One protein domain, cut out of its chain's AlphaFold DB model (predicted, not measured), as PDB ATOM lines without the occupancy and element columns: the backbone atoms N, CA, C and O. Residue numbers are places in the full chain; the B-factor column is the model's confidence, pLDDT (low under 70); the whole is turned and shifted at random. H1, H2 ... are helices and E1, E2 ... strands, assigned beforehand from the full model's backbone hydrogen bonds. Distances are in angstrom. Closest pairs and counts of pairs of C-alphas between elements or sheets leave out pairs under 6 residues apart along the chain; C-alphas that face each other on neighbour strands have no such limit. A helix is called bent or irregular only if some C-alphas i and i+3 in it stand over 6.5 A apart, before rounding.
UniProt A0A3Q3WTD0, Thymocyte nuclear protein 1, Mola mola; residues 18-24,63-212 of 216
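Overview. This is residues 18 to 24 and 63 to 212 of the 216 residues of the protein "Thymocyte nuclear protein 1" of Mola mola (UniProt A0A3Q3WTD0). What is the main shape? One strongly twisted sheet of six strands runs through an elongated body; H3, H4 and H6 gather at one end, and H2 with the looped residues 132 to 149 makes the other. H1 packs across the sheet over E5. What makes it up? The printed part has 157 residues, with named elements in the order E1 E2 H1 E3 E4 H2 E5 H3 H4 H5 E6 H6; the mixed sheet runs E3 E5 E4 E1 E2 E6, and the class is mixed, helices and strands. The whole is compact, with a radius of gyration of the C-alphas of 16.3 A and spans of 49 by 31 by 30 A.

Along the chain. Where are the strands? E1 is residues 18 to 22, from C-alpha 18 at (-3.862, 110.793, 74.670), E2 65 to 70, and E3 96 to 99. E4, 116 to 126, is 25.2 A long and bends by 68 degrees at residue 121; E5, 150 to 159, is 26.0 A long and bends by 55 degrees at residue 156; E6 is 196 to 199. Where are the helices? H1 is residues 86 to 91, H2 128 to 131, H3 166 to 179 with 19.9 A, H4 182 to 185, H5 187 to 190, and H6 201 to 210 with 14.3 A, ending at C-alpha 210 (-2.935, 96.807, 79.049). H4 is irregular: C-alphas 182 and 185 are 7.7 A apart.

Arrangement. How do the strands pair? E4 and E1 are parallel, with N 22 and O 118 at 2.9 A. The other neighbours are antiparallel: E3 and E5 with N 99 and O 152 at 2.8 A, E5 and E4 with N 155 and O 119 at 2.8 A, E1 and E2 with N 19 and O 68 at 2.8 A, E2 and E6 with N 67 and O 197 at 2.8 A. Which helices are on the sheet? H1 is on it at a height of 8.2 A, only just over E5 with 3 C-alphas, and H6 at 10.5 A, making two layers, a helix on one face of a sheet; H2 and H5 only graze it. How do the helices meet? H3 touches H4 with residues 172 to 177 alone, the closest C-alphas being Arg 177 and Lys 184 at 4.5 A; H4 touches H6, the closest being Pro 182 and Glu 203 at 5.3 A. In H1, H3 and H6 every O i to N i+4 pair is within hydrogen-bond range; H2, H4 and H5 are too short for one.

Size, cuts and confidence. How far does it reach? The two C-alphas farthest apart, those of Lys 133 and His 179, are 49.9 A apart. Where is the cut? Residues 25 to 62 are not printed, and C-alphas 24 and 63 are 10.8 A apart. Which links are long, and where is confidence low? The links E2 to H1, E3 to E4 and H2 to E5 are long; pLDDT is under 70 at residues 18 to 24, 63 and 101 to 114.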
ATOM      1  N   LEU A  18      -5.161 111.470  74.795       57.09
ATOM      2  CA  LEU A  18      -3.862 110.793  74.670       57.09
ATOM      3  C   LEU A  18      -3.804 109.981  73.371       57.09
ATOM      4  O   LEU A  18      -4.482 108.959  73.250       57.09
ATOM      5  N   CYS A  19      -2.971 110.405  72.424       60.72
ATOM      6  CA  CYS A  19      -2.702 109.679  71.183       60.72
ATOM      7  C   CYS A  19      -1.356 108.972  71.310       60.72
ATOM      8  O   CYS A  19      -0.370 109.580  71.724       60.72
ATOM      9  N   PHE A  20      -1.284 107.708  70.921       62.00
ATOM     10  CA  PHE A  20      -0.021 106.986  70.837       62.00
ATOM     11  C   PHE A  20       0.375 106.893  69.368       62.00
ATOM     12  O   PHE A  20      -0.430 106.535  68.512       62.00
ATOM     13  N   VAL A  21       1.609 107.261  69.057       61.44
ATOM     14  CA  VAL A  21       2.110 107.358  67.690       61.44
ATOM     15  C   VAL A  21       3.322 106.461  67.557       61.44
ATOM     16  O   VAL A  21       4.287 106.568  68.310       61.44
ATOM     17  N   THR A  22       3.260 105.554  66.595       58.03
ATOM     18  CA  THR A  22       4.373 104.687  66.228       58.03
ATOM     19  C   THR A  22       5.063 105.281  65.003       58.03
ATOM     20  O   THR A  22       4.428 105.774  64.064       58.03
ATOM     21  N   THR A  23       6.393 105.265  65.026       49.94
ATOM     22  CA  THR A  23       7.228 105.572  63.867       49.94
ATOM     23  C   THR A  23       7.634 104.281  63.170       49.94
ATOM     24  O   THR A  23       8.772 104.194  62.704       49.94
ATOM     25  N   ASP A  24       6.768 103.265  63.103       43.16
ATOM     26  CA  ASP A  24       6.992 102.110  62.230       43.16
ATOM     27  C   ASP A  24       6.877 102.566  60.772       43.16
ATOM     28  O   ASP A  24       5.984 102.196  60.010       43.16
ATOM     29  N   HIS A  63      14.247 106.452  69.895       63.00
ATOM     30  CA  HIS A  63      12.830 106.351  70.217       63.00
ATOM     31  C   HIS A  63      12.030 106.124  68.933       63.00
ATOM     32  O   HIS A  63      12.059 106.949  68.023       63.00
ATOM     33  N   ARG A  64      11.329 104.986  68.869       82.31
ATOM     34  CA  ARG A  64      10.434 104.622  67.755       82.31
ATOM     35  C   ARG A  64       8.954 104.836  68.070       82.31
ATOM     36  O   ARG A  64       8.083 104.627  67.232       82.31
ATOM     37  N   HIS A  65       8.662 105.243  69.297       86.12
ATOM     38  CA  HIS A  65       7.308 105.410  69.793       86.12
ATOM     39  C   HIS A  65       7.199 106.768  70.468       86.12
ATOM     40  O   HIS A  65       8.136 107.242  71.115       86.12
ATOM     41  N   TRP A  66       6.044 107.390  70.304       87.69
ATOM     42  CA  TRP A  66       5.738 108.716  70.802       87.69
ATOM     43  C   TRP A  66       4.318 108.736  71.355       87.69
ATOM     44  O   TRP A  66       3.461 107.940  70.979       87.69
ATOM     45  N   LEU A  67       4.059 109.666  72.258       85.62
ATOM     46  CA  LEU A  67       2.735 110.021  72.734       85.62
ATOM     47  C   LEU A  67       2.491 111.470  72.331       85.62
ATOM     48  O   LEU A  67       3.291 112.347  72.648       85.62
ATOM     49  N   MET A  68       1.399 111.711  71.619       84.50
ATOM     50  CA  MET A  68       0.987 113.025  71.145       84.50
ATOM     51  C   MET A  68      -0.355 113.383  71.782       84.50
ATOM     52  O   MET A  68      -1.282 112.578  71.800       84.50
ATOM     53  N   LYS A  69      -0.460 114.577  72.353       81.81
ATOM     54  CA  LYS A  69      -1.696 115.059  72.985       81.81
ATOM     55  C   LYS A  69      -2.486 115.913  71.997       81.81
ATOM     56  O   LYS A  69      -1.882 116.728  71.303       81.81
ATOM     57  N   SER A  70      -3.801 115.720  71.938       78.62
ATOM     58  CA  SER A  70      -4.729 116.527  71.128       78.62
ATOM     59  C   SER A  70      -5.963 116.915  71.941       78.62
ATOM     60  O   SER A  70      -6.230 116.322  72.988       78.62
ATOM     61  N   GLU A  71      -6.707 117.915  71.475       77.38
ATOM     62  CA  GLU A  71      -7.890 118.433  72.162       77.38
ATOM     63  C   GLU A  71      -9.175 117.998  71.436       77.38
ATOM     64  O   GLU A  71      -9.429 118.429  70.318       77.38
ATOM     65  N   PRO A  72     -10.027 117.153  72.033       71.19
ATOM     66  CA  PRO A  72     -11.222 116.611  71.370       71.19
ATOM     67  C   PRO A  72     -12.433 117.557  71.351       71.19
ATOM     68  O   PRO A  72     -13.401 117.324  70.622       71.19
ATOM     69  N   GLU A  73     -12.443 118.546  72.241       72.62
ATOM     70  CA  GLU A  73     -13.567 119.434  72.514       72.62
ATOM     71  C   GLU A  73     -13.231 120.834  72.009       72.62
ATOM     72  O   GLU A  73     -12.067 121.221  71.948       72.62
ATOM     73  N   SER A  74     -14.262 121.599  71.646       78.00
ATOM     74  CA  SER A  74     -14.059 122.956  71.147       78.00
ATOM     75  C   SER A  74     -13.436 123.865  72.196       78.00
ATOM     76  O   SER A  74     -13.980 124.049  73.290       78.00
ATOM     77  N   ARG A  75     -12.322 124.492  71.818       79.81
ATOM     78  CA  ARG A  75     -11.609 125.490  72.609       79.81
ATOM     79  C   ARG A  75     -11.045 126.537  71.670       79.81
ATOM     80  O   ARG A  75     -10.288 126.232  70.763       79.81
ATOM     81  N   PHE A  76     -11.391 127.794  71.914       78.94
ATOM     82  CA  PHE A  76     -10.972 128.875  71.033       78.94
ATOM     83  C   PHE A  76      -9.670 129.517  71.521       78.94
ATOM     84  O   PHE A  76      -9.624 130.060  72.628       78.94
ATOM     85  N   GLU A  77      -8.642 129.523  70.674       75.88
ATOM     86  CA  GLU A  77      -7.435 130.340  70.823       75.88
ATOM     87  C   GLU A  77      -7.403 131.386  69.713       75.88
ATOM     88  O   GLU A  77      -7.513 131.062  68.535       75.88
ATOM     89  N   ASN A  78      -7.303 132.668  70.073       77.62
ATOM     90  CA  ASN A  78      -7.259 133.775  69.105       77.62
ATOM     91  C   ASN A  78      -8.421 133.788  68.080       77.62
ATOM     92  O   ASN A  78      -8.299 134.367  67.005       77.62
ATOM     93  N   GLY A  79      -9.569 133.193  68.427       79.62
ATOM     94  CA  GLY A  79     -10.741 133.093  67.549       79.62
ATOM     95  C   GLY A  79     -10.752 131.874  66.618       79.62
ATOM     96  O   GLY A  79     -11.709 131.720  65.863       79.62
ATOM     97  N   VAL A  80      -9.745 131.004  66.699       78.69
ATOM     98  CA  VAL A  80      -9.661 129.722  65.988       78.69
ATOM     99  C   VAL A  80     -10.051 128.597  66.947       78.69
ATOM    100  O   VAL A  80      -9.617 128.604  68.097       78.69
ATOM    101  N   ASP A  81     -10.898 127.665  66.503       81.44
ATOM    102  CA  ASP A  81     -11.241 126.472  67.289       81.44
ATOM    103  C   ASP A  81     -10.110 125.438  67.186       81.44
ATOM    104  O   ASP A  81      -9.761 125.010  66.089       81.44
ATOM    105  N   MET A  82      -9.563 125.044  68.332       79.25
ATOM    106  CA  MET A  82      -8.456 124.095  68.490       79.25
ATOM    107  C   MET A  82      -8.904 122.632  68.509       79.25
ATOM    108  O   MET A  82      -8.087 121.728  68.689       79.25
ATOM    109  N   LYS A  83     -10.206 122.387  68.344       81.25
ATOM    110  CA  LYS A  83     -10.779 121.048  68.346       81.25
ATOM    111  C   LYS A  83     -10.177 120.174  67.248       81.25
ATOM    112  O   LYS A  83     -10.379 120.418  66.060       81.25
ATOM    113  N   PHE A  84      -9.568 119.072  67.657       79.44
ATOM    114  CA  PHE A  84      -9.156 117.999  66.774       79.44
ATOM    115  C   PHE A  84      -9.301 116.639  67.464       79.44
ATOM    116  O   PHE A  84      -8.438 116.191  68.222       79.44
ATOM    117  N   GLY A  85     -10.429 115.971  67.212       78.19
ATOM    118  CA  GLY A  85     -10.717 114.638  67.721       78.19
ATOM    119  C   GLY A  85     -10.386 113.519  66.731       78.19
ATOM    120  O   GLY A  85     -10.111 113.723  65.551       78.19
ATOM    121  N   ILE A  86     -10.495 112.279  67.209       78.88
ATOM    122  CA  ILE A  86     -10.273 111.088  66.376       78.88
ATOM    123  C   ILE A  86     -11.276 110.948  65.230       78.88
ATOM    124  O   ILE A  86     -10.932 110.468  64.153       78.88
ATOM    125  N   GLU A  87     -12.522 111.353  65.457       82.56
ATOM    126  CA  GLU A  87     -13.558 111.291  64.427       82.56
ATOM    127  C   GLU A  87     -13.300 112.323  63.326       82.56
ATOM    128  O   GLU A  87     -13.535 112.028  62.156       82.56
ATOM    129  N   ASP A  88     -12.713 113.473  63.677       84.00
ATOM    130  CA  ASP A  88     -12.271 114.473  62.706       84.00
ATOM    131  C   ASP A  88     -11.129 113.901  61.846       84.00
ATOM    132  O   ASP A  88     -11.211 113.925  60.618       84.00
ATOM    133  N   LEU A  89     -10.123 113.260  62.463       84.62
ATOM    134  CA  LEU A  89      -9.032 112.595  61.735       84.62
ATOM    135  C   LEU A  89      -9.534 111.485  60.797       84.62
ATOM    136  O   LEU A  89      -9.082 111.385  59.659       84.62
ATOM    137  N   LYS A  90     -10.473 110.645  61.250       83.25
ATOM    138  CA  LYS A  90     -11.057 109.574  60.424       83.25
ATOM    139  C   LYS A  90     -11.880 110.106  59.252       83.25
ATOM    140  O   LYS A  90     -12.002 109.396  58.254       83.25
ATOM    141  N   ALA A  91     -12.468 111.294  59.384       88.50
ATOM    142  CA  ALA A  91     -13.253 111.935  58.335       88.50
ATOM    143  C   ALA A  91     -12.377 112.584  57.248       88.50
ATOM    144  O   ALA A  91     -12.864 112.835  56.145       88.50
ATOM    145  N   LEU A  92     -11.095 112.842  57.534       87.75
ATOM    146  CA  LEU A  92     -10.171 113.430  56.570       87.75
ATOM    147  C   LEU A  92      -9.798 112.452  55.439       87.75
ATOM    148  O   LEU A  92      -9.761 111.232  55.637       87.75
ATOM    149  N   PRO A  93      -9.472 112.970  54.240       88.25
ATOM    150  CA  PRO A  93      -9.000 112.149  53.131       88.25
ATOM    151  C   PRO A  93      -7.779 111.308  53.517       88.25
ATOM    152  O   PRO A  93      -6.785 111.820  54.025       88.25
ATOM    153  N   GLY A  94      -7.856 109.999  53.274       86.25
ATOM    154  CA  GLY A  94      -6.788 109.065  53.644       86.25
ATOM    155  C   GLY A  94      -6.638 108.833  55.151       86.25
ATOM    156  O   GLY A  94      -5.698 108.149  55.546       86.25
ATOM    157  N   GLN A  95      -7.557 109.365  55.969       87.19
ATOM    158  CA  GLN A  95      -7.502 109.348  57.432       87.19
ATOM    159  C   GLN A  95      -6.184 109.920  57.970       87.19
ATOM    160  O   GLN A  95      -5.630 109.426  58.954       87.19
ATOM    161  N   SER A  96      -5.672 110.938  57.275       85.31
ATOM    162  CA  SER A  96      -4.376 111.551  57.538       85.31
ATOM    163  C   SER A  96      -4.513 113.049  57.760       85.31
ATOM    164  O   SER A  96      -5.346 113.705  57.135       85.31
ATOM    165  N   SER A  97      -3.655 113.591  58.620       85.88
ATOM    166  CA  SER A  97      -3.545 115.027  58.875       85.88
ATOM    167  C   SER A  97      -2.103 115.406  59.172       85.88
ATOM    168  O   SER A  97      -1.341 114.594  59.706       85.88
ATOM    169  N   CYS A  98      -1.743 116.653  58.878       84.69
ATOM    170  CA  CYS A  98      -0.545 117.249  59.449       84.69
ATOM    171  C   CYS A  98      -0.779 117.532  60.937       84.69
ATOM    172  O   CYS A  98      -1.853 117.990  61.329       84.69
ATOM    173  N   TRP A  99       0.218 117.227  61.761       83.69
ATOM    174  CA  TRP A  99       0.235 117.492  63.193       83.69
ATOM    175  C   TRP A  99       0.962 118.807  63.462       83.69
ATOM    176  O   TRP A  99       2.137 118.832  63.849       83.69
ATOM    177  N   ASP A 100       0.274 119.900  63.162       78.69
ATOM    178  CA  ASP A 100       0.731 121.268  63.358       78.69
ATOM    179  C   ASP A 100       0.594 121.711  64.825       78.69
ATOM    180  O   ASP A 100       0.275 120.924  65.720       78.69
ATOM    181  N   GLY A 101       0.954 122.964  65.111       67.75
ATOM    182  CA  GLY A 101       0.669 123.562  66.417       67.75
ATOM    183  C   GLY A 101       1.420 122.946  67.602       67.75
ATOM    184  O   GLY A 101       1.114 123.239  68.757       67.75
ATOM    185  N   VAL A 102       2.454 122.127  67.367       67.88
ATOM    186  CA  VAL A 102       3.299 121.575  68.438       67.88
ATOM    187  C   VAL A 102       4.066 122.715  69.112       67.88
ATOM    188  O   VAL A 102       5.154 123.094  68.682       67.88
ATOM    189  N   ARG A 103       3.477 123.297  70.158       59.47
ATOM    190  CA  ARG A 103       4.014 124.432  70.921       59.47
ATOM    191  C   ARG A 103       3.897 124.168  72.418       59.47
ATOM    192  O   ARG A 103       3.189 124.874  73.110       59.47
ATOM    193  N   ASN A 104       4.566 123.127  72.922       51.81
ATOM    194  CA  ASN A 104       4.695 122.829  74.363       51.81
ATOM    195  C   ASN A 104       3.441 123.197  75.197       51.81
ATOM    196  O   ASN A 104       3.513 124.008  76.125       51.81
ATOM    197  N   TYR A 105       2.278 122.681  74.790       46.09
ATOM    198  CA  TYR A 105       1.007 123.036  75.408       46.09
ATOM    199  C   TYR A 105       0.849 122.305  76.743       46.09
ATOM    200  O   TYR A 105       1.087 121.099  76.863       46.09
ATOM    201  N   GLN A 106       0.456 123.061  77.770       41.72
ATOM    202  CA  GLN A 106       0.116 122.512  79.075       41.72
ATOM    203  C   GLN A 106      -1.202 121.745  78.958       41.72
ATOM    204  O   GLN A 106      -2.268 122.346  78.994       41.72
ATOM    205  N   ALA A 107      -1.092 120.426  78.855       39.69
ATOM    206  CA  ALA A 107      -2.230 119.529  78.919       39.69
ATOM    207  C   ALA A 107      -2.794 119.462  80.356       39.69
ATOM    208  O   ALA A 107      -2.017 119.301  81.308       39.69
ATOM    209  N   ASP A 108      -4.110 119.604  80.524       44.03
ATOM    210  CA  ASP A 108      -4.835 119.440  81.790       44.03
ATOM    211  C   ASP A 108      -5.757 118.211  81.735       44.03
ATOM    212  O   ASP A 108      -6.462 117.918  80.772       44.03
ATOM    213  N   GLU A 109      -5.740 117.457  82.823       47.88
ATOM    214  CA  GLU A 109      -6.236 116.093  82.899       47.88
ATOM    215  C   GLU A 109      -7.712 116.055  83.296       47.88
ATOM    216  O   GLU A 109      -8.036 115.747  84.449       47.88
ATOM    217  N   ARG A 110      -8.652 116.342  82.391       45.47
ATOM    218  CA  ARG A 110     -10.067 116.057  82.687       45.47
ATOM    219  C   ARG A 110     -10.758 115.423  81.494       45.47
ATOM    220  O   ARG A 110     -10.648 115.903  80.390       45.47
ATOM    221  N   ARG A 111     -11.557 114.399  81.780       40.94
ATOM    222  CA  ARG A 111     -12.371 113.579  80.867       40.94
ATOM    223  C   ARG A 111     -11.625 112.883  79.725       40.94
ATOM    224  O   ARG A 111     -11.080 113.527  78.842       40.94
ATOM    225  N   PRO A 112     -11.678 111.549  79.702       50.16
ATOM    226  CA  PRO A 112     -11.020 110.815  78.662       50.16
ATOM    227  C   PRO A 112     -11.819 110.764  77.374       50.16
ATOM    228  O   PRO A 112     -13.001 110.429  77.339       50.16
ATOM    229  N   VAL A 113     -11.083 110.981  76.312       50.31
ATOM    230  CA  VAL A 113     -11.443 110.711  74.931       50.31
ATOM    231  C   VAL A 113     -10.414 109.693  74.425       50.31
ATOM    232  O   VAL A 113      -9.266 109.689  74.870       50.31
ATOM    233  N   GLY A 114     -10.872 108.712  73.650       60.28
ATOM    234  CA  GLY A 114     -10.217 107.406  73.516       60.28
ATOM    235  C   GLY A 114      -8.745 107.426  73.084       60.28
ATOM    236  O   GLY A 114      -8.326 108.294  72.332       60.28
ATOM    237  N   CYS A 115      -7.982 106.417  73.513       71.31
ATOM    238  CA  CYS A 115      -6.615 106.187  73.046       71.31
ATOM    239  C   CYS A 115      -6.623 105.473  71.689       71.31
ATOM    240  O   CYS A 115      -7.339 104.484  71.492       71.31
ATOM    241  N   PHE A 116      -5.805 105.946  70.757       78.31
ATOM    242  CA  PHE A 116      -5.657 105.347  69.433       78.31
ATOM    243  C   PHE A 116      -4.200 105.341  68.987       78.31
ATOM    244  O   PHE A 116      -3.374 106.090  69.514       78.31
ATOM    245  N   LEU A 117      -3.918 104.466  68.023       84.50
ATOM    246  CA  LEU A 117      -2.632 104.350  67.361       84.50
ATOM    247  C   LEU A 117      -2.642 105.111  66.042       84.50
ATOM    248  O   LEU A 117      -3.548 104.950  65.215       84.50
ATOM    249  N   LEU A 118      -1.596 105.906  65.859       85.88
ATOM    250  CA  LEU A 118      -1.277 106.591  64.617       85.88
ATOM    251  C   LEU A 118       0.064 106.110  64.077       85.88
ATOM    252  O   LEU A 118       0.958 105.752  64.844       85.88
ATOM    253  N   GLN A 119       0.214 106.189  62.762       86.50
ATOM    254  CA  GLN A 119       1.475 105.976  62.066       86.50
ATOM    255  C   GLN A 119       1.972 107.302  61.484       86.50
ATOM    256  O   GLN A 119       1.187 108.060  60.916       86.50
ATOM    257  N   ILE A 120       3.275 107.573  61.567       86.19
ATOM    258  CA  ILE A 120       3.879 108.697  60.835       86.19
ATOM    259  C   ILE A 120       4.014 108.331  59.352       86.19
ATOM    260  O   ILE A 120       4.690 107.359  59.007       86.19
ATOM    261  N   VAL A 121       3.387 109.116  58.474       87.62
ATOM    262  CA  VAL A 121       3.463 108.943  57.010       87.62
ATOM    263  C   VAL A 121       4.440 109.907  56.349       87.62
ATOM    264  O   VAL A 121       4.937 109.622  55.261       87.62
ATOM    265  N   LYS A 122       4.762 111.017  57.017       85.75
ATOM    266  CA  LYS A 122       5.772 111.975  56.570       85.75
ATOM    267  C   LYS A 122       6.604 112.452  57.747       85.75
ATOM    268  O   LYS A 122       6.060 112.908  58.753       85.75
ATOM    269  N   GLU A 123       7.921 112.346  57.597       88.12
ATOM    270  CA  GLU A 123       8.884 112.845  58.577       88.12
ATOM    271  C   GLU A 123       8.791 114.364  58.753       88.12
ATOM    272  O   GLU A 123       8.160 115.063  57.958       88.12
ATOM    273  N   ALA A 124       9.427 114.862  59.814       86.81
ATOM    274  CA  ALA A 124       9.331 116.252  60.229       86.81
ATOM    275  C   ALA A 124       9.687 117.228  59.097       86.81
ATOM    276  O   ALA A 124      10.736 117.131  58.462       86.81
ATOM    277  N   TYR A 125       8.812 118.203  58.880       88.81
ATOM    278  CA  TYR A 125       8.993 119.287  57.926       88.81
ATOM    279  C   TYR A 125       8.501 120.604  58.527       88.81
ATOM    280  O   TYR A 125       7.871 120.627  59.581       88.81
ATOM    281  N   VAL A 126       8.824 121.719  57.875       91.12
ATOM    282  CA  VAL A 126       8.532 123.059  58.398       91.12
ATOM    283  C   VAL A 126       7.032 123.263  58.590       91.12
ATOM    284  O   VAL A 126       6.248 123.091  57.656       91.12
ATOM    285  N   ASP A 127       6.650 123.685  59.795       89.62
ATOM    286  CA  ASP A 127       5.272 124.028  60.132       89.62
ATOM    287  C   ASP A 127       4.888 125.372  59.492       89.62
ATOM    288  O   ASP A 127       5.379 126.421  59.898       89.62
ATOM    289  N   HIS A 128       4.047 125.378  58.461       89.62
ATOM    290  CA  HIS A 128       3.701 126.608  57.747       89.62
ATOM    291  C   HIS A 128       2.806 127.547  58.574       89.62
ATOM    292  O   HIS A 128       2.847 128.758  58.344       89.62
ATOM    293  N   THR A 129       2.068 127.030  59.567       86.81
ATOM    294  CA  THR A 129       1.183 127.829  60.440       86.81
ATOM    295  C   THR A 129       1.959 128.851  61.265       86.81
ATOM    296  O   THR A 129       1.464 129.939  61.550       86.81
ATOM    297  N   GLN A 130       3.238 128.570  61.548       87.25
ATOM    298  CA  GLN A 130       4.096 129.460  62.331       87.25
ATOM    299  C   GLN A 130       4.301 130.842  61.684       87.25
ATOM    300  O   GLN A 130       4.690 131.781  62.376       87.25
ATOM    301  N   PHE A 131       4.040 130.979  60.378       89.38
ATOM    302  CA  PHE A 131       4.200 132.228  59.627       89.38
ATOM    303  C   PHE A 131       2.884 132.971  59.357       89.38
ATOM    304  O   PHE A 131       2.927 134.142  58.968       89.38
ATOM    305  N   ASP A 132       1.726 132.332  59.553       87.38
ATOM    306  CA  ASP A 132       0.428 132.948  59.279       87.38
ATOM    307  C   ASP A 132      -0.086 133.714  60.500       87.38
ATOM    308  O   ASP A 132      -0.453 133.131  61.508       87.38
ATOM    309  N   LYS A 133      -0.173 135.044  60.387       88.44
ATOM    310  CA  LYS A 133      -0.650 135.945  61.454       88.44
ATOM    311  C   LYS A 133      -2.097 135.711  61.887       88.44
ATOM    312  O   LYS A 133      -2.501 136.262  62.909       88.44
ATOM    313  N   LYS A 134      -2.896 135.029  61.067       86.25
ATOM    314  CA  LYS A 134      -4.299 134.724  61.368       86.25
ATOM    315  C   LYS A 134      -4.462 133.388  62.084       86.25
ATOM    316  O   LYS A 134      -5.537 133.145  62.622       86.25
ATOM    317  N   ASP A 135      -3.429 132.553  62.068       85.44
ATOM    318  CA  ASP A 135      -3.445 131.256  62.720       85.44
ATOM    319  C   ASP A 135      -3.235 131.399  64.235       85.44
ATOM    320  O   ASP A 135      -2.567 132.328  64.705       85.44
ATOM    321  N   ALA A 136      -3.793 130.470  65.013       82.81
ATOM    322  CA  ALA A 136      -3.586 130.431  66.458       82.81
ATOM    323  C   ALA A 136      -2.106 130.227  66.825       82.81
ATOM    324  O   ALA A 136      -1.650 130.755  67.841       82.81
ATOM    325  N   HIS A 137      -1.351 129.529  65.973       83.12
ATOM    326  CA  HIS A 137       0.030 129.109  66.206       83.12
ATOM    327  C   HIS A 137       1.088 130.027  65.584       83.12
ATOM    328  O   HIS A 137       2.258 129.631  65.469       83.12
ATOM    329  N   PHE A 138       0.701 131.245  65.197       86.75
ATOM    330  CA  PHE A 138       1.621 132.253  64.684       86.75
ATOM    331  C   PHE A 138       2.773 132.523  65.662       86.75
ATOM    332  O   PHE A 138       2.552 132.866  66.825       86.75
ATOM    333  N   ASP A 139       4.013 132.470  65.174       86.19
ATOM    334  CA  ASP A 139       5.193 132.849  65.947       86.19
ATOM    335  C   ASP A 139       5.976 133.955  65.231       86.19
ATOM    336  O   ASP A 139       6.773 133.709  64.326       86.19
ATOM    337  N   ALA A 140       5.813 135.194  65.709       88.88
ATOM    338  CA  ALA A 140       6.523 136.368  65.195       88.88
ATOM    339  C   ALA A 140       8.056 136.256  65.280       88.88
ATOM    340  O   ALA A 140       8.777 136.998  64.609       88.88
ATOM    341  N   SER A 141       8.566 135.371  66.136       87.62
ATOM    342  CA  SER A 141       9.993 135.148  66.325       87.62
ATOM    343  C   SER A 141      10.568 134.072  65.399       87.62
ATOM    344  O   SER A 141      11.792 133.904  65.371       87.62
ATOM    345  N   SER A 142       9.721 133.353  64.654       87.94
ATOM    346  CA  SER A 142      10.146 132.388  63.646       87.94
ATOM    347  C   SER A 142      10.355 133.058  62.289       87.94
ATOM    348  O   SER A 142       9.564 133.898  61.860       87.94
ATOM    349  N   LYS A 143      11.446 132.704  61.605       89.56
ATOM    350  CA  LYS A 143      11.816 133.269  60.301       89.56
ATOM    351  C   LYS A 143      11.821 132.166  59.241       89.56
ATOM    352  O   LYS A 143      12.282 131.072  59.560       89.56
ATOM    353  N   PRO A 144      11.402 132.438  57.991       88.69
ATOM    354  CA  PRO A 144      11.427 131.438  56.918       88.69
ATOM    355  C   PRO A 144      12.808 130.818  56.672       88.69
ATOM    356  O   PRO A 144      12.896 129.633  56.373       88.69
ATOM    357  N   ASP A 145      13.879 131.593  56.865       89.38
ATOM    358  CA  ASP A 145      15.261 131.129  56.670       89.38
ATOM    359  C   ASP A 145      15.768 130.215  57.803       89.38
ATOM    360  O   ASP A 145      16.745 129.493  57.628       89.38
ATOM    361  N   ASN A 146      15.136 130.265  58.980       88.06
ATOM    362  CA  ASN A 146      15.466 129.415  60.126       88.06
ATOM    363  C   ASN A 146      14.187 129.111  60.930       88.06
ATOM    364  O   ASN A 146      13.960 129.725  61.985       88.06
ATOM    365  N   PRO A 147      13.317 128.232  60.398       89.00
ATOM    366  CA  PRO A 147      12.044 127.908  61.020       89.00
ATOM    367  C   PRO A 147      12.278 127.226  62.364       89.00
ATOM    368  O   PRO A 147      13.028 126.257  62.467       89.00
ATOM    369  N   LYS A 148      11.609 127.719  63.405       86.81
ATOM    370  CA  LYS A 148      11.705 127.141  64.752       86.81
ATOM    371  C   LYS A 148      10.897 125.863  64.897       86.81
ATOM    372  O   LYS A 148      11.270 124.985  65.672       86.81
ATOM    373  N   TRP A 149       9.783 125.785  64.180       87.25
ATOM    374  CA  TRP A 149       8.777 124.762  64.395       87.25
ATOM    375  C   TRP A 149       8.683 123.807  63.217       87.25
ATOM    376  O   TRP A 149       8.751 124.209  62.051       87.25
ATOM    377  N   SER A 150       8.520 122.533  63.550       87.31
ATOM    378  CA  SER A 150       8.312 121.448  62.600       87.31
ATOM    379  C   SER A 150       7.043 120.688  62.960       87.31
ATOM    380  O   SER A 150       6.660 120.633  64.129       87.31
ATOM    381  N   MET A 151       6.431 120.085  61.953       87.19
ATOM    382  CA  MET A 151       5.266 119.216  62.059       87.19
ATOM    383  C   MET A 151       5.504 117.926  61.273       87.19
ATOM    384  O   MET A 151       6.428 117.843  60.466       87.19
ATOM    385  N   VAL A 152       4.679 116.918  61.526       89.12
ATOM    386  CA  VAL A 152       4.719 115.601  60.870       89.12
ATOM    387  C   VAL A 152       3.352 115.294  60.281       89.12
ATOM    388  O   VAL A 152       2.359 115.785  60.806       89.12
ATOM    389  N   ASP A 153       3.278 114.448  59.256       88.44
ATOM    390  CA  ASP A 153       1.977 113.911  58.839       88.44
ATOM    391  C   ASP A 153       1.744 112.577  59.531       88.44
ATOM    392  O   ASP A 153       2.594 111.678  59.496       88.44
ATOM    393  N   VAL A 154       0.570 112.442  60.138       87.62
ATOM    394  CA  VAL A 154       0.121 111.216  60.789       87.62
ATOM    395  C   VAL A 154      -1.067 110.634  60.044       87.62
ATOM    396  O   VAL A 154      -1.884 111.359  59.479       87.62
ATOM    397  N   GLN A 155      -1.175 109.316  60.081       87.00
ATOM    398  CA  GLN A 155      -2.296 108.563  59.552       87.00
ATOM    399  C   GLN A 155      -2.902 107.702  60.652       87.00
ATOM    400  O   GLN A 155      -2.194 107.075  61.444       87.00
ATOM    401  N   TYR A 156      -4.228 107.667  60.690       87.25
ATOM    402  CA  TYR A 156      -4.975 106.776  61.557       87.25
ATOM    403  C   TYR A 156      -4.650 105.311  61.250       87.25
ATOM    404  O   TYR A 156      -4.726 104.879  60.102       87.25
ATOM    405  N   GLN A 157      -4.334 104.537  62.289       87.00
ATOM    406  CA  GLN A 157      -4.112 103.100  62.159       87.00
ATOM    407  C   GLN A 157      -5.267 102.307  62.778       87.00
ATOM    408  O   GLN A 157      -5.967 101.574  62.081       87.00
ATOM    409  N   ARG A 158      -5.469 102.427  64.097       87.25
ATOM    410  CA  ARG A 158      -6.547 101.727  64.817       87.25
ATOM    411  C   ARG A 158      -6.872 102.369  66.164       87.25
ATOM    412  O   ARG A 158      -6.036 103.039  66.761       87.25
ATOM    413  N   MET A 159      -8.071 102.096  66.686       84.06
ATOM    414  CA  MET A 159      -8.386 102.339  68.104       84.06
ATOM    415  C   MET A 159      -7.695 101.293  68.992       84.06
ATOM    416  O   MET A 159      -7.462 100.159  68.555       84.06
ATOM    417  N   MET A 160      -7.414 101.646  70.249       82.19
ATOM    418  CA  MET A 160      -7.123 100.640  71.274       82.19
ATOM    419  C   MET A 160      -8.366  99.783  71.554       82.19
ATOM    420  O   MET A 160      -9.495 100.267  71.431       82.19
ATOM    421  N   LYS A 161      -8.175  98.512  71.938       85.31
ATOM    422  CA  LYS A 161      -9.287  97.585  72.242       85.31
ATOM    423  C   LYS A 161     -10.161  98.074  73.392       85.31
ATOM    424  O   LYS A 161     -11.363  97.825  73.412       85.31
ATOM    425  N   ARG A 162      -9.553  98.784  74.340       82.00
ATOM    426  CA  ARG A 162     -10.242  99.441  75.443       82.00
ATOM    427  C   ARG A 162      -9.659 100.814  75.703       82.00
ATOM    428  O   ARG A 162      -8.546 101.140  75.294       82.00
ATOM    429  N   PHE A 163     -10.420 101.598  76.445       82.31
ATOM    430  CA  PHE A 163      -9.959 102.872  76.948       82.31
ATOM    431  C   PHE A 163      -8.974 102.682  78.125       82.31
ATOM    432  O   PHE A 163      -9.242 101.882  79.026       82.31
ATOM    433  N   LEU A 164      -7.854 103.420  78.112       81.62
ATOM    434  CA  LEU A 164      -6.848 103.438  79.180       81.62
ATOM    435  C   LEU A 164      -6.970 104.732  80.012       81.62
ATOM    436  O   LEU A 164      -6.436 105.771  79.614       81.62
ATOM    437  N   PRO A 165      -7.673 104.710  81.162       80.81
ATOM    438  CA  PRO A 165      -7.790 105.875  82.028       80.81
ATOM    439  C   PRO A 165      -6.439 106.363  82.533       80.81
ATOM    440  O   PRO A 165      -5.595 105.596  82.989       80.81
ATOM    441  N   LEU A 166      -6.276 107.685  82.561       81.06
ATOM    442  CA  LEU A 166      -5.071 108.303  83.103       81.06
ATOM    443  C   LEU A 166      -4.850 107.956  84.582       81.06
ATOM    444  O   LEU A 166      -3.713 107.825  85.025       81.06
ATOM    445  N   SER A 167      -5.930 107.739  85.339       83.12
ATOM    446  CA  SER A 167      -5.861 107.245  86.716       83.12
ATOM    447  C   SER A 167      -5.252 105.841  86.808       83.12
ATOM    448  O   SER A 167      -4.469 105.590  87.721       83.12
ATOM    449  N   GLU A 168      -5.556 104.945  85.865       85.62
ATOM    450  CA  GLU A 168      -4.962 103.606  85.775       85.62
ATOM    451  C   GLU A 168      -3.478 103.689  85.403       85.62
ATOM    452  O   GLU A 168      -2.634 103.133  86.109       85.62
ATOM    453  N   LEU A 169      -3.135 104.472  84.374       86.56
ATOM    454  CA  LEU A 169      -1.739 104.701  83.986       86.56
ATOM    455  C   LEU A 169      -0.921 105.296  85.144       86.56
ATOM    456  O   LEU A 169       0.215 104.886  85.383       86.56
ATOM    457  N   LYS A 170      -1.518 106.210  85.921       86.56
ATOM    458  CA  LYS A 170      -0.886 106.820  87.095       86.56
ATOM    459  C   LYS A 170      -0.675 105.813  88.224       86.56
ATOM    460  O   LYS A 170       0.383 105.839  88.851       86.56
ATOM    461  N   LYS A 171      -1.632 104.909  88.476       89.94
ATOM    462  CA  LYS A 171      -1.468 103.806  89.444       89.94
ATOM    463  C   LYS A 171      -0.272 102.928  89.051       89.94
ATOM    464  O   LYS A 171       0.608 102.715  89.883       89.94
ATOM    465  N   HIS A 172      -0.201 102.488  87.793       91.19
ATOM    466  CA  HIS A 172       0.917 101.676  87.300       91.19
ATOM    467  C   HIS A 172       2.255 102.412  87.374       91.19
ATOM    468  O   HIS A 172       3.237 101.846  87.846       91.19
ATOM    469  N   HIS A 173       2.297 103.688  86.984       89.88
ATOM    470  CA  HIS A 173       3.492 104.520  87.115       89.88
ATOM    471  C   HIS A 173       3.993 104.576  88.565       89.88
ATOM    472  O   HIS A 173       5.165 104.314  88.823       89.88
ATOM    473  N   LEU A 174       3.110 104.848  89.533       92.56
ATOM    474  CA  LEU A 174       3.477 104.896  90.953       92.56
ATOM    475  C   LEU A 174       3.961 103.534  91.478       92.56
ATOM    476  O   LEU A 174       4.945 103.480  92.214       92.56
ATOM    477  N   GLN A 175       3.321 102.435  91.070       92.75
ATOM    478  CA  GLN A 175       3.745 101.078  91.432       92.75
ATOM    479  C   GLN A 175       5.130 100.738  90.867       92.75
ATOM    480  O   GLN A 175       5.985 100.247  91.607       92.75
ATOM    481  N   HIS A 176       5.372 101.048  89.591       94.12
ATOM    482  CA  HIS A 176       6.652 100.823  88.916       94.12
ATOM    483  C   HIS A 176       7.765 101.726  89.449       94.12
ATOM    484  O   HIS A 176       8.923 101.321  89.468       94.12
ATOM    485  N   ARG A 177       7.436 102.927  89.936       92.56
ATOM    486  CA  ARG A 177       8.401 103.781  90.641       92.56
ATOM    487  C   ARG A 177       8.847 103.198  91.975       92.56
ATOM    488  O   ARG A 177       9.995 103.403  92.350       92.56
ATOM    489  N   ALA A 178       7.964 102.493  92.679       92.19
ATOM    490  CA  ALA A 178       8.281 101.888  93.970       92.19
ATOM    491  C   ALA A 178       9.008 100.536  93.842       92.19
ATOM    492  O   ALA A 178       9.936 100.277  94.602       92.19
ATOM    493  N   HIS A 179       8.610  99.688  92.887       90.69
ATOM    494  CA  HIS A 179       9.090  98.298  92.783       90.69
ATOM    495  C   HIS A 179       9.969  98.026  91.554       90.69
ATOM    496  O   HIS A 179      10.470  96.917  91.389       90.69
ATOM    497  N   GLY A 180      10.167  99.026  90.694       90.62
ATOM    498  CA  GLY A 180      10.757  98.849  89.373       90.62
ATOM    499  C   GLY A 180       9.723  98.361  88.355       90.62
ATOM    500  O   GLY A 180       8.901  97.492  88.635       90.62
ATOM    501  N   GLY A 181       9.744  98.943  87.159       91.12
ATOM    502  CA  GLY A 181       8.880  98.545  86.053       91.12
ATOM    503  C   GLY A 181       9.010  99.482  84.852       91.12
ATOM    504  O   GLY A 181       9.672 100.519  84.964       91.12
ATOM    505  N   PRO A 182       8.368  99.147  83.721       90.62
ATOM    506  CA  PRO A 182       8.554  99.857  82.454       90.62
ATOM    507  C   PRO A 182       8.085 101.316  82.527       90.62
ATOM    508  O   PRO A 182       8.771 102.217  82.072       90.62
ATOM    509  N   LEU A 183       6.958 101.582  83.199       89.38
ATOM    510  CA  LEU A 183       6.397 102.942  83.300       89.38
ATOM    511  C   LEU A 183       7.033 103.829  84.387       89.38
ATOM    512  O   LEU A 183       6.468 104.875  84.705       89.38
ATOM    513  N   LYS A 184       8.151 103.440  85.012       91.75
ATOM    514  CA  LYS A 184       8.716 104.172  86.166       91.75
ATOM    515  C   LYS A 184       9.092 105.628  85.842       91.75
ATOM    516  O   LYS A 184       8.847 106.507  86.663       91.75
ATOM    517  N   ASP A 185       9.601 105.888  84.638       89.50
ATOM    518  CA  ASP A 185      10.129 107.194  84.213       89.50
ATOM    519  C   ASP A 185       9.293 107.833  83.088       89.50
ATOM    520  O   ASP A 185       9.728 108.784  82.435       89.50
ATOM    521  N   MET A 186       8.058 107.350  82.904       86.88
ATOM    522  CA  MET A 186       7.181 107.738  81.800       86.88
ATOM    523  C   MET A 186       7.005 109.256  81.691       86.88
ATOM    524  O   MET A 186       6.533 109.927  82.618       86.88
ATOM    525  N   ALA A 187       7.331 109.787  80.508       86.31
ATOM    526  CA  ALA A 187       7.291 111.215  80.188       86.31
ATOM    527  C   ALA A 187       5.918 111.860  80.439       86.31
ATOM    528  O   ALA A 187       5.844 113.045  80.770       86.31
ATOM    529  N   LEU A 188       4.839 111.079  80.355       84.50
ATOM    530  CA  LEU A 188       3.478 111.520  80.650       84.50
ATOM    531  C   LEU A 188       3.339 112.135  82.047       84.50
ATOM    532  O   LEU A 188       2.734 113.197  82.182       84.50
ATOM    533  N   PHE A 189       3.964 111.522  83.056       84.31
ATOM    534  CA  PHE A 189       3.874 111.959  84.452       84.31
ATOM    535  C   PHE A 189       5.075 112.788  84.911       84.31
ATOM    536  O   PHE A 189       4.949 113.581  85.843       84.31
ATOM    537  N   THR A 190       6.235 112.634  84.268       85.38
ATOM    538  CA  THR A 190       7.453 113.380  84.624       85.38
ATOM    539  C   THR A 190       7.549 114.730  83.909       85.38
ATOM    540  O   THR A 190       8.062 115.693  84.479       85.38
ATOM    541  N   LYS A 191       7.022 114.839  82.682       82.31
ATOM    542  CA  LYS A 191       7.081 116.031  81.819       82.31
ATOM    543  C   LYS A 191       5.679 116.447  81.362       82.31
ATOM    544  O   LYS A 191       5.336 116.384  80.183       82.31
ATOM    545  N   THR A 192       4.866 116.920  82.304       72.31
ATOM    546  CA  THR A 192       3.435 117.217  82.085       72.31
ATOM    547  C   THR A 192       3.161 118.254  80.991       72.31
ATOM    548  O   THR A 192       2.174 118.130  80.269       72.31
ATOM    549  N   ARG A 193       4.054 119.237  80.821       72.06
ATOM    550  CA  ARG A 193       3.921 120.322  79.828       72.06
ATOM    551  C   ARG A 193       4.279 119.918  78.397       72.06
ATOM    552  O   ARG A 193       4.018 120.681  77.482       72.06
ATOM    553  N   LEU A 194       4.872 118.741  78.210       77.38
ATOM    554  CA  LEU A 194       5.310 118.277  76.901       77.38
ATOM    555  C   LEU A 194       4.137 117.601  76.170       77.38
ATOM    556  O   LEU A 194       3.587 116.619  76.674       77.38
ATOM    557  N   SER A 195       3.751 118.132  75.007       75.50
ATOM    558  CA  SER A 195       2.649 117.607  74.185       75.50
ATOM    559  C   SER A 195       3.060 116.436  73.291       75.50
ATOM    560  O   SER A 195       2.237 115.565  73.030       75.50
ATOM    561  N   VAL A 196       4.329 116.389  72.870       83.19
ATOM    562  CA  VAL A 196       4.928 115.284  72.107       83.19
ATOM    563  C   VAL A 196       6.016 114.642  72.950       83.19
ATOM    564  O   VAL A 196       7.068 115.233  73.195       83.19
ATOM    565  N   GLN A 197       5.747 113.442  73.438       84.31
ATOM    566  CA  GLN A 197       6.543 112.775  74.455       84.31
ATOM    567  C   GLN A 197       7.147 111.489  73.883       84.31
ATOM    568  O   GLN A 197       6.407 110.697  73.306       84.31
ATOM    569  N   PRO A 198       8.460 111.247  74.026       87.69
ATOM    570  CA  PRO A 198       9.047 109.986  73.593       87.69
ATOM    571  C   PRO A 198       8.584 108.848  74.504       87.69
ATOM    572  O   PRO A 198       8.462 109.027  75.718       87.69
ATOM    573  N   LEU A 199       8.372 107.680  73.908       87.00
ATOM    574  CA  LEU A 199       8.150 106.419  74.599       87.00
ATOM    575  C   LEU A 199       9.275 105.447  74.241       87.00
ATOM    576  O   LEU A 199       9.740 105.355  73.100       87.00
ATOM    577  N   THR A 200       9.735 104.714  75.239       89.00
ATOM    578  CA  THR A 200      10.590 103.546  75.038       89.00
ATOM    579  C   THR A 200       9.761 102.382  74.487       89.00
ATOM    580  O   THR A 200       8.535 102.365  74.595       89.00
ATOM    581  N   ALA A 201      10.428 101.399  73.878       87.56
ATOM    582  CA  ALA A 201       9.751 100.185  73.419       87.56
ATOM    583  C   ALA A 201       9.066  99.449  74.584       87.56
ATOM    584  O   ALA A 201       7.914  99.061  74.459       87.56
ATOM    585  N   GLU A 202       9.719  99.371  75.749       90.25
ATOM    586  CA  GLU A 202       9.159  98.727  76.943       90.25
ATOM    587  C   GLU A 202       7.893  99.425  77.459       90.25
ATOM    588  O   GLU A 202       6.928  98.765  77.845       90.25
ATOM    589  N   GLU A 203       7.873 100.761  77.462       90.12
ATOM    590  CA  GLU A 203       6.680 101.525  77.839       90.12
ATOM    591  C   GLU A 203       5.539 101.289  76.849       90.12
ATOM    592  O   GLU A 203       4.401 101.077  77.268       90.12
ATOM    593  N   PHE A 204       5.841 101.303  75.548       88.94
ATOM    594  CA  PHE A 204       4.853 101.079  74.496       88.94
ATOM    595  C   PHE A 204       4.268  99.663  74.549       88.94
ATOM    596  O   PHE A 204       3.048  99.509  74.589       88.94
ATOM    597  N   ASP A 205       5.112  98.639  74.654       89.81
ATOM    598  CA  ASP A 205       4.684  97.244  74.767       89.81
ATOM    599  C   ASP A 205       3.850  97.018  76.032       89.81
ATOM    600  O   ASP A 205       2.844  96.304  76.009       89.81
ATOM    601  N   PHE A 206       4.209  97.672  77.144       91.06
ATOM    602  CA  PHE A 206       3.409  97.609  78.360       91.06
ATOM    603  C   PHE A 206       2.020  98.226  78.155       91.06
ATOM    604  O   PHE A 206       1.030  97.613  78.558       91.06
ATOM    605  N   LEU A 207       1.925  99.391  77.508       88.81
ATOM    606  CA  LEU A 207       0.647 100.034  77.182       88.81
ATOM    607  C   LEU A 207      -0.216  99.156  76.270       88.81
ATOM    608  O   LEU A 207      -1.409  99.008  76.530       88.81
ATOM    609  N   LEU A 208       0.382  98.517  75.262       88.56
ATOM    610  CA  LEU A 208      -0.313  97.544  74.420       88.56
ATOM    611  C   LEU A 208      -0.799  96.342  75.238       88.56
ATOM    612  O   LEU A 208      -1.932  95.904  75.067       88.56
ATOM    613  N   SER A 209       0.007  95.849  76.184       90.31
ATOM    614  CA  SER A 209      -0.388  94.739  77.062       90.31
ATOM    615  C   SER A 209      -1.572  95.081  77.972       90.31
ATOM    616  O   SER A 209      -2.293  94.182  78.408       90.31
ATOM    617  N   LEU A 210      -1.777  96.367  78.282       88.88
ATOM    618  CA  LEU A 210      -2.935  96.807  79.049       88.88
ATOM    619  C   LEU A 210      -4.219  96.656  78.235       88.88
ATOM    620  O   LEU A 210      -5.248  96.389  78.848       88.88
ATOM    621  N   GLU A 211      -4.180  96.753  76.900       85.81
ATOM    622  CA  GLU A 211      -5.372  96.611  76.049       85.81
ATOM    623  C   GLU A 211      -6.112  95.281  76.277       85.81
ATOM    624  O   GLU A 211      -7.335  95.247  76.167       85.81
ATOM    625  N   ASP A 212      -5.382  94.217  76.630       87.94
ATOM    626  CA  ASP A 212      -5.912  92.862  76.835       87.94
ATOM    627  C   ASP A 212      -6.241  92.530  78.302       87.94
ATOM    628  O   ASP A 212      -6.768  91.455  78.593       87.94
TER     629      ASP A 212